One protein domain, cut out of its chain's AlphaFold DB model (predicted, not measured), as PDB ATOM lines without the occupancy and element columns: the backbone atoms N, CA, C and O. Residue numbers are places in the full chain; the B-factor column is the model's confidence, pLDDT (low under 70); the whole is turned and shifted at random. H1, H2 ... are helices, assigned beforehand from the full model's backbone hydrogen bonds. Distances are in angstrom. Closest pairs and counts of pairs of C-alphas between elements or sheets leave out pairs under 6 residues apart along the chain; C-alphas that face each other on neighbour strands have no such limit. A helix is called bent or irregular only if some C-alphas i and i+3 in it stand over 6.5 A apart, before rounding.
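What this domain is: This is residues 203 to 243 of the 307 residues of an uncharacterized protein of Neohortaea acidophila (UniProt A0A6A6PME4). Two helices follow each other end to end as a wide, open V with unequal arms: the long H1, a corner at residues 226 and 227, then the shorter H2 running off in a new direction. The arms do not fold back on each other, and there is no core: residues 203 to 243 stand free. The printed part has 41 residues with two named helices, H1 then H2, and no named strand; its class is all helix. It is extended, with a radius of gyration of the C-alphas of 17.1 A, and its outline is a rod, spanning 54 by 18 by 6 A.

How they stand to each other: H1, residues 203 to 225, is joined to H2, residues 228 to 241, by a tight link of 2 residues. The two helices are apart, with no C-alpha of the one within 8 A of the other. Along H1, x rises and y falls; along H2, x falls and y falls further. In H1 and H2 every O i to N i+4 pair is within hydrogen-bond range.

Where its parts are: H1 begins at C-alpha 203 at (-28.203, -19.320, -8.239) and ends at C-alpha 225 at (-13.653, -47.945, -3.146), 32.5 A from first to last C-alpha. Tyr 226 and Asp 227 follow. H2 runs from Pro 228 to Ala 241, whose C-alpha is at (-22.974, -71.049, -8.259), and measures 19.9 A. Neither helix is bent.

The domain as a whole: The two C-alphas farthest apart are those of Arg 203 and Met 243, at 54.4 A. The printed part has no cut and no long link. The mean pLDDT of the printed part is 75.1, that of H1 82 and that of H2 66; residues 229 to 233 and 235 to 243 are under 70.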
ATOM      1  N   ARG A 203     -28.153 -18.384  -9.375       72.19
ATOM      2  CA  ARG A 203     -28.203 -19.320  -8.239       72.19
ATOM      3  C   ARG A 203     -28.490 -20.757  -8.680       72.19
ATOM      4  O   ARG A 203     -27.959 -21.669  -8.061       72.19
ATOM      5  N   GLU A 204     -29.273 -20.928  -9.740       75.12
ATOM      6  CA  GLU A 204     -29.623 -22.228 -10.325       75.12
ATOM      7  C   GLU A 204     -28.405 -22.888 -10.986       75.12
ATOM      8  O   GLU A 204     -28.030 -23.983 -10.588       75.12
ATOM      9  N   GLU A 205     -27.679 -22.171 -11.855       73.81
ATOM     10  CA  GLU A 205     -26.426 -22.657 -12.472       73.81
ATOM     11  C   GLU A 205     -25.358 -23.011 -11.422       73.81
ATOM     12  O   GLU A 205     -24.517 -23.890 -11.620       73.81
ATOM     13  N   LYS A 206     -25.355 -22.300 -10.289       76.62
ATOM     14  CA  LYS A 206     -24.463 -22.607  -9.169       76.62
ATOM     15  C   LYS A 206     -24.869 -23.893  -8.443       76.62
ATOM     16  O   LYS A 206     -23.980 -24.592  -7.969       76.62
ATOM     17  N   ALA A 207     -26.167 -24.169  -8.326       78.50
ATOM     18  CA  ALA A 207     -26.682 -25.377  -7.690       78.50
ATOM     19  C   ALA A 207     -26.443 -26.611  -8.569       78.50
ATOM     20  O   ALA A 207     -25.920 -27.597  -8.069       78.50
ATOM     21  N   GLU A 208     -26.709 -26.520  -9.875       80.19
ATOM     22  CA  GLU A 208     -26.431 -27.602 -10.832       80.19
ATOM     23  C   GLU A 208     -24.957 -28.012 -10.804       80.19
ATOM     24  O   GLU A 208     -24.645 -29.179 -10.628       80.19
ATOM     25  N   ARG A 209     -24.026 -27.051 -10.837       74.62
ATOM     26  CA  ARG A 209     -22.592 -27.375 -10.747       74.62
ATOM     27  C   ARG A 209     -22.153 -27.920  -9.396       74.62
ATOM     28  O   ARG A 209     -21.122 -28.583  -9.325       74.62
ATOM     29  N   LEU A 210     -22.840 -27.546  -8.318       82.75
ATOM     30  CA  LEU A 210     -22.554 -28.129  -7.012       82.75
ATOM     31  C   LEU A 210     -22.955 -29.605  -7.030       82.75
ATOM     32  O   LEU A 210     -22.155 -30.425  -6.603       82.75
ATOM     33  N   ASN A 211     -24.125 -29.914  -7.595       83.81
ATOM     34  CA  ASN A 211     -24.587 -31.283  -7.785       83.81
ATOM     35  C   ASN A 211     -23.626 -32.062  -8.690       83.81
ATOM     36  O   ASN A 211     -23.177 -33.118  -8.279       83.81
ATOM     37  N   ASP A 212     -23.213 -31.514  -9.839       83.56
ATOM     38  CA  ASP A 212     -22.241 -32.170 -10.731       83.56
ATOM     39  C   ASP A 212     -20.913 -32.466 -10.010       83.56
ATOM     40  O   ASP A 212     -20.303 -33.514 -10.201       83.56
ATOM     41  N   TRP A 213     -20.443 -31.537  -9.168       82.69
ATOM     42  CA  TRP A 213     -19.214 -31.721  -8.393       82.69
ATOM     43  C   TRP A 213     -19.376 -32.762  -7.283       82.69
ATOM     44  O   TRP A 213     -18.436 -33.503  -6.995       82.69
ATOM     45  N   GLU A 214     -20.545 -32.803  -6.645       86.81
ATOM     46  CA  GLU A 214     -20.900 -33.831  -5.669       86.81
ATOM     47  C   GLU A 214     -21.000 -35.201  -6.347       86.81
ATOM     48  O   GLU A 214     -20.353 -36.132  -5.883       86.81
ATOM     49  N   GLU A 215     -21.669 -35.303  -7.496       86.31
ATOM     50  CA  GLU A 215     -21.755 -36.519  -8.309       86.31
ATOM     51  C   GLU A 215     -20.375 -36.996  -8.771       86.31
ATOM     52  O   GLU A 215     -20.060 -38.171  -8.628       86.31
ATOM     53  N   GLU A 216     -19.513 -36.107  -9.276       87.31
ATOM     54  CA  GLU A 216     -18.152 -36.468  -9.694       87.31
ATOM     55  C   GLU A 216     -17.306 -36.942  -8.505       87.31
ATOM     56  O   GLU A 216     -16.506 -37.874  -8.625       87.31
ATOM     57  N   LYS A 217     -17.470 -36.308  -7.342       89.12
ATOM     58  CA  LYS A 217     -16.786 -36.716  -6.116       89.12
ATOM     59  C   LYS A 217     -17.286 -38.077  -5.632       89.12
ATOM     60  O   LYS A 217     -16.461 -38.900  -5.240       89.12
ATOM     61  N   ASP A 218     -18.591 -38.313  -5.683       87.44
ATOM     62  CA  ASP A 218     -19.205 -39.587  -5.318       87.44
ATOM     63  C   ASP A 218     -18.785 -40.695  -6.294       87.44
ATOM     64  O   ASP A 218     -18.462 -41.798  -5.857       87.44
ATOM     65  N   LEU A 219     -18.682 -40.394  -7.595       86.19
ATOM     66  CA  LEU A 219     -18.188 -41.328  -8.609       86.19
ATOM     67  C   LEU A 219     -16.725 -41.708  -8.365       86.19
ATOM     68  O   LEU A 219     -16.387 -42.885  -8.411       86.19
ATOM     69  N   LYS A 220     -15.865 -40.725  -8.068       87.62
ATOM     70  CA  LYS A 220     -14.453 -40.970  -7.734       87.62
ATOM     71  C   LYS A 220     -14.311 -41.765  -6.450       87.62
ATOM     72  O   LYS A 220     -13.499 -42.675  -6.389       87.62
ATOM     73  N   GLN A 221     -15.113 -41.452  -5.435       86.81
ATOM     74  CA  GLN A 221     -15.112 -42.214  -4.193       86.81
ATOM     75  C   GLN A 221     -15.593 -43.652  -4.424       86.81
ATOM     76  O   GLN A 221     -15.048 -44.573  -3.821       86.81
ATOM     77  N   TYR A 222     -16.586 -43.860  -5.294       82.88
ATOM     78  CA  TYR A 222     -17.006 -45.193  -5.717       82.88
ATOM     79  C   TYR A 222     -15.882 -45.916  -6.464       82.88
ATOM     80  O   TYR A 222     -15.605 -47.055  -6.129       82.88
ATOM     81  N   GLU A 223     -15.204 -45.261  -7.407       82.50
ATOM     82  CA  GLU A 223     -14.083 -45.824  -8.177       82.50
ATOM     83  C   GLU A 223     -12.859 -46.150  -7.301       82.50
ATOM     84  O   GLU A 223     -12.218 -47.173  -7.500       82.50
ATOM     85  N   GLU A 224     -12.558 -45.333  -6.291       82.00
ATOM     86  CA  GLU A 224     -11.494 -45.600  -5.312       82.00
ATOM     87  C   GLU A 224     -11.862 -46.726  -4.333       82.00
ATOM     88  O   GLU A 224     -10.990 -47.475  -3.896       82.00
ATOM     89  N   ALA A 225     -13.142 -46.846  -3.968       78.81
ATOM     90  CA  ALA A 225     -13.653 -47.945  -3.146       78.81
ATOM     91  C   ALA A 225     -13.905 -49.230  -3.956       78.81
ATOM     92  O   ALA A 225     -14.165 -50.283  -3.376       78.81
ATOM     93  N   TYR A 226     -13.864 -49.136  -5.283       71.00
ATOM     94  CA  TYR A 226     -14.076 -50.234  -6.205       71.00
ATOM     95  C   TYR A 226     -12.779 -51.030  -6.355       71.00
ATOM     96  O   TYR A 226     -11.860 -50.615  -7.057       71.00
ATOM     97  N   ASP A 227     -12.707 -52.189  -5.699       75.06
ATOM     98  CA  ASP A 227     -11.653 -53.174  -5.943       75.06
ATOM     99  C   ASP A 227     -12.059 -54.066  -7.139       75.06
ATOM    100  O   ASP A 227     -12.986 -54.882  -7.021       75.06
ATOM    101  N   PRO A 228     -11.420 -53.915  -8.317       70.31
ATOM    102  CA  PRO A 228     -11.775 -54.685  -9.507       70.31
ATOM    103  C   PRO A 228     -11.548 -56.194  -9.329       70.31
ATOM    104  O   PRO A 228     -12.216 -56.985 -10.005       70.31
ATOM    105  N   ASP A 229     -10.651 -56.605  -8.428       66.88
ATOM    106  CA  ASP A 229     -10.372 -58.017  -8.173       66.88
ATOM    107  C   ASP A 229     -11.501 -58.659  -7.347       66.88
ATOM    108  O   ASP A 229     -11.953 -59.761  -7.670       66.88
ATOM    109  N   GLU A 230     -12.054 -57.942  -6.363       69.31
ATOM    110  CA  GLU A 230     -13.131 -58.441  -5.499       69.31
ATOM    111  C   GLU A 230     -14.455 -58.617  -6.272       69.31
ATOM    112  O   GLU A 230     -15.115 -59.657  -6.171       69.31
ATOM    113  N   GLU A 231     -14.840 -57.659  -7.129       66.19
ATOM    114  CA  GLU A 231     -16.072 -57.792  -7.921       66.19
ATOM    115  C   GLU A 231     -15.940 -58.858  -9.022       66.19
ATOM    116  O   GLU A 231     -16.901 -59.584  -9.313       66.19
ATOM    117  N   TRP A 232     -14.751 -59.004  -9.621       63.06
ATOM    118  CA  TRP A 232     -14.464 -60.083 -10.565       63.06
ATOM    119  C   TRP A 232     -14.551 -61.455  -9.894       63.06
ATOM    120  O   TRP A 232     -15.115 -62.386 -10.476       63.06
ATOM    121  N   GLU A 233     -14.063 -61.590  -8.661       64.56
ATOM    122  CA  GLU A 233     -14.174 -62.816  -7.872       64.56
ATOM    123  C   GLU A 233     -15.617 -63.131  -7.467       64.56
ATOM    124  O   GLU A 233     -16.063 -64.266  -7.651       64.56
ATOM    125  N   VAL A 234     -16.390 -62.140  -7.016       70.62
ATOM    126  CA  VAL A 234     -17.809 -62.310  -6.663       70.62
ATOM    127  C   VAL A 234     -18.654 -62.639  -7.897       70.62
ATOM    128  O   VAL A 234     -19.495 -63.542  -7.857       70.62
ATOM    129  N   ARG A 235     -18.426 -61.960  -9.029       69.06
ATOM    130  CA  ARG A 235     -19.107 -62.250 -10.302       69.06
ATOM    131  C   ARG A 235     -18.765 -63.649 -10.795       69.06
ATOM    132  O   ARG A 235     -19.658 -64.390 -11.199       69.06
ATOM    133  N   ARG A 236     -17.491 -64.040 -10.707       63.44
ATOM    134  CA  ARG A 236     -17.030 -65.395 -11.014       63.44
ATOM    135  C   ARG A 236     -17.734 -66.417 -10.116       63.44
ATOM    136  O   ARG A 236     -18.318 -67.363 -10.634       63.44
ATOM    137  N   GLN A 237     -17.749 -66.215  -8.798       65.88
ATOM    138  CA  GLN A 237     -18.409 -67.112  -7.843       65.88
ATOM    139  C   GLN A 237     -19.912 -67.262  -8.108       65.88
ATOM    140  O   GLN A 237     -20.411 -68.383  -8.066       65.88
ATOM    141  N   ARG A 238     -20.629 -66.181  -8.445       67.31
ATOM    142  CA  ARG A 238     -22.058 -66.246  -8.807       67.31
ATOM    143  C   ARG A 238     -22.295 -67.029 -10.095       67.31
ATOM    144  O   ARG A 238     -23.154 -67.902 -10.123       67.31
ATOM    145  N   VAL A 239     -21.483 -66.792 -11.126       65.19
ATOM    146  CA  VAL A 239     -21.548 -67.555 -12.385       65.19
ATOM    147  C   VAL A 239     -21.268 -69.047 -12.151       65.19
ATOM    148  O   VAL A 239     -21.901 -69.892 -12.781       65.19
ATOM    149  N   PHE A 240     -20.363 -69.394 -11.228       59.28
ATOM    150  CA  PHE A 240     -20.120 -70.791 -10.843       59.28
ATOM    151  C   PHE A 240     -21.224 -71.392  -9.962       59.28
ATOM    152  O   PHE A 240     -21.470 -72.593 -10.056       59.28
ATOM    153  N   ALA A 241     -21.889 -70.593  -9.127       63.25
ATOM    154  CA  ALA A 241     -22.974 -71.049  -8.259       63.25
ATOM    155  C   ALA A 241     -24.277 -71.322  -9.031       63.25
ATOM    156  O   ALA A 241     -24.957 -72.302  -8.733       63.25
ATOM    157  N   ASP A 242     -24.578 -70.506 -10.046       65.00
ATOM    158  CA  ASP A 242     -25.773 -70.647 -10.891       65.00
ATOM    159  C   ASP A 242     -25.581 -71.634 -12.054       65.00
ATOM    160  O   ASP A 242     -26.515 -71.902 -12.817       65.00
ATOM    161  N   MET A 243     -24.386 -72.222 -12.206       56.44
ATOM    162  CA  MET A 243     -24.200 -73.304 -13.166       56.44
ATOM    163  C   MET A 243     -24.955 -74.557 -12.695       56.44
ATOM    164  O   MET A 243     -24.735 -75.030 -11.576       56.44
TER     165      MET A 243